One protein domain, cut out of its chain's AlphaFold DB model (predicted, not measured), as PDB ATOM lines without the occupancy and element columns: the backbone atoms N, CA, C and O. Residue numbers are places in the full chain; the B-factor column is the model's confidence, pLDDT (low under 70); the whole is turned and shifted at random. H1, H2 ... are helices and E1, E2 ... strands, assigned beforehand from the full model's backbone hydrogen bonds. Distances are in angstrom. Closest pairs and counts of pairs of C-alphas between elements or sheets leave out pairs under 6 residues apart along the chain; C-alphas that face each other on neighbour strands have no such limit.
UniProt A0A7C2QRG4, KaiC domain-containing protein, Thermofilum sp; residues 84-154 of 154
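AT A GLANCE: This is residues 84 to 154 of the 154 residues of the protein "KaiC domain-containing protein" of Thermofilum sp (UniProt A0A7C2QRG4). A strongly twisted four-stranded sheet makes the body, with short H1 over one face, and residues 144 to 154, of which 144 to 150 belong to H2, stick out as a tail. The printed part has 71 residues, with four named strands and two named helices in the order E1 E2 E3 E4 H1 H2, mixed class; the sheet, in order E1 E2 E3 E4, is an antiparallel meander, each strand the antiparallel neighbour of the one before. The whole is loose, radius of gyration of the C-alphas 15.5 A, spanning 48 by 36 by 15 A.

IN THESE COORDINATES: Find C-alpha 84 at (164.559, 304.549, 356.070), where E1, residues 84 to 90, begins. E2, 93 to 103, runs 30.2 A; E3 is 113 to 118, E4 122 to 128, H1 133 to 137. H2, 140 to 150, runs 15.5 A to (148.687, 278.858, 356.748).

HOW THE PARTS SIT: Look for N 86 and O 97 of hairpin E1 and E2, 2.9 A; N 98 and O 113 of E2 and E3, 2.8 A; N 116 and O 124 of E3 and E4, 3.0 A. H1 is on the sheet, height 8.3 A, only just over E2 with 3 C-alphas. H1 and H2 are close but not clearly touching, closest C-alphas Asp 135 and Met 143, 7.1 A. H2 has every O i to N i+4 pair within hydrogen-bond range; H1 has 0 of 1, and 1 of 2 O i to N i+3 pairs.

THE WHOLE: C-alphas 120 and 154 are farthest apart, 52.2 A. The printed part has no cut and no long link; pLDDT is under 70 at 131 to 140, 143 and 152 to 154.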
ATOM      1  N   HIS A  84     164.626 305.240 354.794       90.19
ATOM      2  CA  HIS A  84     164.559 304.549 356.070       90.19
ATOM      3  C   HIS A  84     165.639 303.468 356.124       90.19
ATOM      4  O   HIS A  84     165.693 302.565 355.289       90.19
ATOM      5  N   PHE A  85     166.496 303.563 357.136       91.00
ATOM      6  CA  PHE A  85     167.507 302.560 357.447       91.00
ATOM      7  C   PHE A  85     166.999 301.584 358.505       91.00
ATOM      8  O   PHE A  85     166.598 301.993 359.594       91.00
ATOM      9  N   LYS A  86     167.059 300.288 358.206       86.69
ATOM     10  CA  LYS A  86     166.707 299.215 359.139       86.69
ATOM     11  C   LYS A  86     167.905 298.314 359.394       86.69
ATOM     12  O   LYS A  86     168.801 298.183 358.565       86.69
ATOM     13  N   ARG A  87     167.910 297.673 360.560       88.12
ATOM     14  CA  ARG A  87     168.903 296.661 360.923       88.12
ATOM     15  C   ARG A  87     168.197 295.395 361.377       88.12
ATOM     16  O   ARG A  87     167.185 295.483 362.066       88.12
ATOM     17  N   SER A  88     168.748 294.243 361.026       85.38
ATOM     18  CA  SER A  88     168.302 292.945 361.529       85.38
ATOM     19  C   SER A  88     169.514 292.089 361.856       85.38
ATOM     20  O   SER A  88     170.533 292.180 361.175       85.38
ATOM     21  N   VAL A  89     169.417 291.274 362.901       85.31
ATOM     22  CA  VAL A  89     170.446 290.286 363.229       85.31
ATOM     23  C   VAL A  89     169.893 288.917 362.873       85.31
ATOM     24  O   VAL A  89     168.890 288.494 363.440       85.31
ATOM     25  N   ALA A  90     170.543 288.235 361.935       79.00
ATOM     26  CA  ALA A  90     170.179 286.888 361.511       79.00
ATOM     27  C   ALA A  90     171.446 286.035 361.419       79.00
ATOM     28  O   ALA A  90     172.451 286.477 360.864       79.00
ATOM     29  N   ASN A  91     171.409 284.823 361.980       84.00
ATOM     30  CA  ASN A  91     172.556 283.905 362.044       84.00
ATOM     31  C   ASN A  91     173.833 284.560 362.615       84.00
ATOM     32  O   ASN A  91     174.927 284.355 362.101       84.00
ATOM     33  N   GLY A  92     173.687 285.411 363.639       88.44
ATOM     34  CA  GLY A  92     174.806 286.135 364.258       88.44
ATOM     35  C   GLY A  92     175.367 287.304 363.437       88.44
ATOM     36  O   GLY A  92     176.272 287.989 363.902       88.44
ATOM     37  N   VAL A  93     174.819 287.581 362.249       88.94
ATOM     38  CA  VAL A  93     175.276 288.664 361.371       88.94
ATOM     39  C   VAL A  93     174.298 289.835 361.427       88.94
ATOM     40  O   VAL A  93     173.104 289.683 361.156       88.94
ATOM     41  N   LEU A  94     174.806 291.025 361.761       90.19
ATOM     42  CA  LEU A  94     174.059 292.280 361.673       90.19
ATOM     43  C   LEU A  94     173.980 292.728 360.210       90.19
ATOM     44  O   LEU A  94     174.933 293.290 359.672       90.19
ATOM     45  N   ARG A  95     172.819 292.528 359.595       90.56
ATOM     46  CA  ARG A  95     172.504 293.048 358.264       90.56
ATOM     47  C   ARG A  95     171.850 294.418 358.361       90.56
ATOM     48  O   ARG A  95     171.077 294.698 359.285       90.56
ATOM     49  N   ARG A  96     172.168 295.276 357.395       91.88
ATOM     50  CA  ARG A  96     171.620 296.628 357.267       91.88
ATOM     51  C   ARG A  96     170.841 296.718 355.969       91.88
ATOM     52  O   ARG A  96     171.258 296.176 354.949       91.88
ATOM     53  N   TYR A  97     169.730 297.432 356.023       92.00
ATOM     54  CA  TYR A  97     168.839 297.608 354.894       92.00
ATOM     55  C   TYR A  97     168.474 299.076 354.726       92.00
ATOM     56  O   TYR A  97     168.360 299.816 355.706       92.00
ATOM     57  N   LEU A  98     168.248 299.470 353.481       93.56
ATOM     58  CA  LEU A  98     167.727 300.767 353.083       93.56
ATOM     59  C   LEU A  98     166.414 300.550 352.341       93.56
ATOM     60  O   LEU A  98     166.338 299.721 351.441       93.56
ATOM     61  N   ILE A  99     165.383 301.309 352.692       91.44
ATOM     62  CA  ILE A  99     164.133 301.367 351.935       91.44
ATOM     63  C   ILE A  99     163.742 302.820 351.704       91.44
ATOM     64  O   ILE A  99     163.908 303.673 352.578       91.44
ATOM     65  N   ILE A 100     163.231 303.112 350.512       92.81
ATOM     66  CA  ILE A 100     162.622 304.405 350.229       92.81
ATOM     67  C   ILE A 100     161.152 304.289 350.621       92.81
ATOM     68  O   ILE A 100     160.369 303.640 349.940       92.81
ATOM     69  N   GLU A 101     160.790 304.878 351.756       89.81
ATOM     70  CA  GLU A 101     159.427 304.792 352.292       89.81
ATOM     71  C   GLU A 101     158.496 305.814 351.630       89.81
ATOM     72  O   GLU A 101     157.284 305.622 351.539       89.81
ATOM     73  N   LYS A 102     159.065 306.932 351.172       91.06
ATOM     74  CA  LYS A 102     158.315 308.029 350.570       91.06
ATOM     75  C   LYS A 102     159.219 308.817 349.640       91.06
ATOM     76  O   LYS A 102     160.306 309.210 350.042       91.06
ATOM     77  N   MET A 103     158.728 309.137 348.451       94.44
ATOM     78  CA  MET A 103     159.218 310.240 347.620       94.44
ATOM     79  C   MET A 103     158.008 310.885 346.966       94.44
ATOM     80  O   MET A 103     157.320 310.273 346.152       94.44
ATOM     81  N   ARG A 104     157.689 312.116 347.359       90.44
ATOM     82  CA  ARG A 104     156.603 312.862 346.725       90.44
ATOM     83  C   ARG A 104     156.997 313.243 345.303       90.44
ATOM     84  O   ARG A 104     158.145 313.578 345.040       90.44
ATOM     85  N   GLN A 105     156.007 313.222 344.409       92.00
ATOM     86  CA  GLN A 105     156.120 313.688 343.020       92.00
ATOM     87  C   GLN A 105     157.100 312.894 342.137       92.00
ATOM     88  O   GLN A 105     157.345 313.305 341.010       92.00
ATOM     89  N   THR A 106     157.652 311.768 342.608       92.56
ATOM     90  CA  THR A 106     158.572 310.926 341.826       92.56
ATOM     91  C   THR A 106     158.355 309.443 342.155       92.56
ATOM     92  O   THR A 106     158.271 309.098 343.341       92.56
ATOM     93  N   PRO A 107     158.270 308.543 341.155       92.81
ATOM     94  CA  PRO A 107     158.302 307.107 341.415       92.81
ATOM     95  C   PRO A 107     159.645 306.704 342.040       92.81
ATOM     96  O   PRO A 107     160.681 307.301 341.760       92.81
ATOM     97  N   HIS A 108     159.635 305.689 342.894       92.31
ATOM     98  CA  HIS A 108     160.833 305.185 343.562       92.31
ATOM     99  C   HIS A 108     160.760 303.666 343.709       92.31
ATOM    100  O   HIS A 108     159.677 303.085 343.655       92.31
ATOM    101  N   ASP A 109     161.920 303.026 343.871       90.75
ATOM    102  CA  ASP A 109     161.980 301.590 344.142       90.75
ATOM    103  C   ASP A 109     161.356 301.301 345.515       90.75
ATOM    104  O   ASP A 109     161.692 301.946 346.510       90.75
ATOM    105  N   LEU A 110     160.432 300.343 345.543       89.38
ATOM    106  CA  LEU A 110     159.672 299.955 346.732       89.38
ATOM    107  C   LEU A 110     160.318 298.782 347.481       89.38
ATOM    108  O   LEU A 110     159.837 298.374 348.539       89.38
ATOM    109  N   ARG A 111     161.389 298.202 346.930       89.56
ATOM    110  CA  ARG A 111     162.105 297.085 347.549       89.56
ATOM    111  C   ARG A 111     163.040 297.597 348.640       89.56
ATOM    112  O   ARG A 111     163.651 298.657 348.517       89.56
ATOM    113  N   ALA A 112     163.206 296.799 349.690       90.62
ATOM    114  CA  ALA A 112     164.316 296.981 350.614       90.62
ATOM    115  C   ALA A 112     165.617 296.540 349.931       90.62
ATOM    116  O   ALA A 112     165.642 295.529 349.234       90.62
ATOM    117  N   TRP A 113     166.696 297.277 350.151       93.56
ATOM    118  CA  TRP A 113     168.027 296.984 349.638       93.56
ATOM    119  C   TRP A 113     168.955 296.625 350.785       93.56
ATOM    120  O   TRP A 113     169.054 297.382 351.746       93.56
ATOM    121  N   GLU A 114     169.645 295.491 350.686       93.25
ATOM    122  CA  GLU A 114     170.759 295.173 351.583       93.25
ATOM    123  C   GLU A 114     171.923 296.125 351.286       93.25
ATOM    124  O   GLU A 114     172.258 296.361 350.118       93.25
ATOM    125  N   ILE A 115     172.510 296.696 352.338       95.38
ATOM    126  CA  ILE A 115     173.588 297.680 352.226       95.38
ATOM    127  C   ILE A 115     174.797 297.287 353.068       95.38
ATOM    128  O   ILE A 115     174.652 296.773 354.179       95.38
ATOM    129  N   ASP A 116     175.976 297.636 352.566       95.12
ATOM    130  CA  ASP A 116     177.245 297.526 353.282       95.12
ATOM    131  C   ASP A 116     177.940 298.880 353.380       95.12
ATOM    132  O   ASP A 116     177.741 299.765 352.548       95.12
ATOM    133  N   ILE A 117     178.786 299.030 354.396       95.00
ATOM    134  CA  ILE A 117     179.717 300.153 354.508       95.00
ATOM    135  C   ILE A 117     181.109 299.569 354.318       95.00
ATOM    136  O   ILE A 117     181.592 298.834 355.179       95.00
ATOM    137  N   VAL A 118     181.711 299.852 353.168       95.75
ATOM    138  CA  VAL A 118     183.012 299.310 352.776       95.75
ATOM    139  C   VAL A 118     184.072 300.384 352.981       95.75
ATOM    140  O   VAL A 118     183.883 301.531 352.572       95.75
ATOM    141  N   ASP A 119     185.180 300.019 353.623       95.75
ATOM    142  CA  ASP A 119     186.288 300.944 353.858       95.75
ATOM    143  C   ASP A 119     186.826 301.517 352.537       95.75
ATOM    144  O   ASP A 119     186.894 300.827 351.517       95.75
ATOM    145  N   GLY A 120     187.112 302.817 352.527       96.69
ATOM    146  CA  GLY A 120     187.496 303.565 351.326       96.69
ATOM    147  C   GLY A 120     186.394 303.787 350.272       96.69
ATOM    148  O   GLY A 120     186.615 304.572 349.353       96.69
ATOM    149  N   GLN A 121     185.212 303.162 350.385       96.31
ATOM    150  CA  GLN A 121     184.097 303.329 349.429       96.31
ATOM    151  C   GLN A 121     182.853 303.981 350.050       96.31
ATOM    152  O   GLN A 121     182.126 304.707 349.375       96.31
ATOM    153  N   GLY A 122     182.598 303.741 351.337       95.62
ATOM    154  CA  GLY A 122     181.394 304.203 352.024       95.62
ATOM    155  C   GLY A 122     180.201 303.269 351.814       95.62
ATOM    156  O   GLY A 122     180.350 302.047 351.794       95.62
ATOM    157  N   LEU A 123     178.997 303.838 351.728       95.50
ATOM    158  CA  LEU A 123     177.751 303.077 351.599       95.50
ATOM    159  C   LEU A 123     177.629 302.460 350.202       95.50
ATOM    160  O   LEU A 123     177.634 303.169 349.198       95.50
ATOM    161  N   THR A 124     177.432 301.145 350.151       96.00
ATOM    162  CA  THR A 124     177.263 300.364 348.921       96.00
ATOM    163  C   THR A 124     175.937 299.604 348.948       96.00
ATOM    164  O   THR A 124     175.563 299.017 349.963       96.00
ATOM    165  N   LEU A 125     175.207 299.627 347.830       94.25
ATOM    166  CA  LEU A 125     174.000 298.822 347.639       94.25
ATOM    167  C   LEU A 125     174.406 297.436 347.132       94.25
ATOM    168  O   LEU A 125     175.121 297.334 346.137       94.25
ATOM    169  N   ARG A 126     173.955 296.369 347.798       91.75
ATOM    170  CA  ARG A 126     174.281 294.990 347.410       91.75
ATOM    171  C   ARG A 126     173.248 294.413 346.461       91.75
ATOM    172  O   ARG A 126     173.529 294.168 345.293       91.75
ATOM    173  N   ARG A 127     172.049 294.170 346.983       86.81
ATOM    174  CA  ARG A 127     170.949 293.543 346.252       86.81
ATOM    175  C   ARG A 127     169.608 294.002 346.821       86.81
ATOM    176  O   ARG A 127     169.517 294.232 348.031       86.81
ATOM    177  N   PRO A 128     168.566 294.101 345.986       89.44
ATOM    178  CA  PRO A 128     167.211 294.239 346.482       89.44
ATOM    179  C   PRO A 128     166.755 292.910 347.094       89.44
ATOM    180  O   PRO A 128     167.096 291.831 346.601       89.44
ATOM    181  N   LEU A 129     165.959 292.982 348.152       82.62
ATOM    182  CA  LEU A 129     165.324 291.814 348.739       82.62
ATOM    183  C   LEU A 129     164.224 291.319 347.796       82.62
ATOM    184  O   LEU A 129     163.415 292.098 347.289       82.62
ATOM    185  N   ALA A 130     164.197 290.006 347.569       70.06
ATOM    186  CA  ALA A 130     163.168 289.358 346.755       70.06
ATOM    187  C   ALA A 130     161.875 289.079 347.547       70.06
ATOM    188  O   ALA A 130     160.831 288.814 346.954       70.06
ATOM    189  N   ARG A 131     161.947 289.100 348.886       65.00
ATOM    190  CA  ARG A 131     160.854 288.801 349.829       65.00
ATOM    191  C   ARG A 131     160.829 289.823 350.971       65.00
ATOM    192  O   ARG A 131     161.660 290.730 350.999       65.00
ATOM    193  N   ARG A 132     159.869 289.701 351.900       59.16
ATOM    194  CA  ARG A 132     159.812 290.583 353.074       59.16
ATOM    195  C   ARG A 132     161.083 290.431 353.910       59.16
ATOM    196  O   ARG A 132     161.696 289.367 353.940       59.16
ATOM    197  N   MET A 133     161.471 291.496 354.605       59.47
ATOM    198  CA  MET A 133     162.670 291.496 355.449       59.47
ATOM    199  C   MET A 133     162.569 290.460 356.582       59.47
ATOM    200  O   MET A 133     163.583 289.873 356.953       59.47
ATOM    201  N   GLU A 134     161.359 290.203 357.099       60.28
ATOM    202  CA  GLU A 134     161.128 289.142 358.089       60.28
ATOM    203  C   GLU A 134     161.364 287.738 357.503       60.28
ATOM    204  O   GLU A 134     161.899 286.867 358.187       60.28
ATOM    205  N   ASP A 135     161.043 287.538 356.223       58.25
ATOM    206  CA  ASP A 135     161.170 286.247 355.537       58.25
ATOM    207  C   ASP A 135     162.631 285.881 355.231       58.25
ATOM    208  O   ASP A 135     162.962 284.700 355.151       58.25
ATOM    209  N   GLU A 136     163.517 286.870 355.043       59.09
ATOM    210  CA  GLU A 136     164.959 286.628 354.860       59.09
ATOM    211  C   GLU A 136     165.682 286.298 356.178       59.09
ATOM    212  O   GLU A 136     166.773 285.725 356.161       59.09
ATOM    213  N   ALA A 137     165.098 286.651 357.328       57.81
ATOM    214  CA  ALA A 137     165.681 286.363 358.638       57.81
ATOM    215  C   ALA A 137     165.401 284.929 359.121       57.81
ATOM    216  O   ALA A 137     166.107 284.433 360.000       57.81
ATOM    217  N   LEU A 138     164.390 284.261 358.557       61.12
ATOM    218  CA  LEU A 138     163.975 282.918 358.951       61.12
ATOM    219  C   LEU A 138     164.657 281.841 358.088       61.12
ATOM    220  O   LEU A 138     164.694 281.969 356.861       61.12
ATOM    221  N   PRO A 139     165.154 280.740 358.687       66.81
ATOM    222  CA  PRO A 139     165.642 279.597 357.923       66.81
ATOM    223  C   PRO A 139     164.568 279.060 356.955       66.81
ATOM    224  O   PRO A 139     163.382 279.053 357.310       66.81
ATOM    225  N   PRO A 140     164.949 278.555 355.764       68.00
ATOM    226  CA  PRO A 140     164.002 278.050 354.764       68.00
ATOM    227  C   PRO A 140     163.005 277.016 355.308       68.00
ATOM    228  O   PRO A 140     161.828 277.050 354.956       68.00
ATOM    229  N   GLU A 141     163.450 276.153 356.223       70.56
ATOM    230  CA  GLU A 141     162.624 275.128 356.876       70.56
ATOM    231  C   GLU A 141     161.498 275.724 357.736       70.56
ATOM    232  O   GLU A 141     160.367 275.233 357.733       70.56
ATOM    233  N   VAL A 142     161.779 276.821 358.447       71.19
ATOM    234  CA  VAL A 142     160.788 277.518 359.280       71.19
ATOM    235  C   VAL A 142     159.751 278.198 358.391       71.19
ATOM    236  O   VAL A 142     158.551 278.108 358.653       71.19
ATOM    237  N   MET A 143     160.197 278.804 357.289       66.81
ATOM    238  CA  MET A 143     159.319 279.411 356.287       66.81
ATOM    239  C   MET A 143     158.392 278.388 355.626       66.81
ATOM    240  O   MET A 143     157.202 278.656 355.450       66.81
ATOM    241  N   GLU A 144     158.904 277.206 355.274       74.94
ATOM    242  CA  GLU A 144     158.068 276.118 354.758       74.94
ATOM    243  C   GLU A 144     157.024 275.656 355.769       74.94
ATOM    244  O   GLU A 144     155.872 275.407 355.398       74.94
ATOM    245  N   ARG A 145     157.408 275.561 357.046       74.81
ATOM    246  CA  ARG A 145     156.500 275.157 358.118       74.81
ATOM    247  C   ARG A 145     155.372 276.170 358.312       74.81
ATOM    248  O   ARG A 145     154.218 275.759 358.398       74.81
ATOM    249  N   ILE A 146     155.681 277.469 358.307       76.56
ATOM    250  CA  ILE A 146     154.678 278.545 358.399       76.56
ATOM    251  C   ILE A 146     153.717 278.492 357.205       76.56
ATOM    252  O   ILE A 146     152.504 278.521 357.401       76.56
ATOM    253  N   ARG A 147     154.233 278.342 355.973       75.50
ATOM    254  CA  ARG A 147     153.381 278.221 354.774       75.50
ATOM    255  C   ARG A 147     152.450 277.013 354.840       75.50
ATOM    256  O   ARG A 147     151.278 277.158 354.517       75.50
ATOM    257  N   ARG A 148     152.952 275.853 355.283       78.19
ATOM    258  CA  ARG A 148     152.145 274.628 355.441       78.19
ATOM    259  C   ARG A 148     151.009 274.788 356.449       78.19
ATOM    260  O   ARG A 148     149.952 274.196 356.250       78.19
ATOM    261  N   ILE A 149     151.232 275.539 357.527       78.69
ATOM    262  CA  ILE A 149     150.206 275.812 358.543       78.69
ATOM    263  C   ILE A 149     149.161 276.778 357.976       78.69
ATOM    264  O   ILE A 149     147.978 276.458 357.997       78.69
ATOM    265  N   ALA A 150     149.591 277.881 357.358       73.19
ATOM    266  CA  ALA A 150     148.687 278.858 356.748       73.19
ATOM    267  C   ALA A 150     147.803 278.259 355.633       73.19
ATOM    268  O   ALA A 150     146.661 278.670 355.474       73.19
ATOM    269  N   SER A 151     148.297 277.265 354.885       71.00
ATOM    270  CA  SER A 151     147.517 276.548 353.862       71.00
ATOM    271  C   SER A 151     146.545 275.495 354.408       71.00
ATOM    272  O   SER A 151     145.789 274.928 353.631       71.00
ATOM    273  N   LYS A 152     146.612 275.159 355.703       63.81
ATOM    274  CA  LYS A 152     145.699 274.204 356.357       63.81
ATOM    275  C   LYS A 152     144.555 274.886 357.116       63.81
ATOM    276  O   LYS A 152     143.615 274.200 357.497       63.81
ATOM    277  N   GLU A 153     144.661 276.189 357.365       54.12
ATOM    278  CA  GLU A 153     143.664 276.989 358.095       54.12
ATOM    279  C   GLU A 153     142.743 277.812 357.171       54.12
ATOM    280  O   GLU A 153     141.882 278.537 357.667       54.12
ATOM    281  N   GLY A 154     142.906 277.701 355.847       46.62
ATOM    282  CA  GLY A 154     141.994 278.243 354.829       46.62
ATOM    283  C   GLY A 154     141.333 277.131 354.034       46.62
ATOM    284  O   GLY A 154     140.183 277.349 353.598       46.62
TER     285      GLY A 154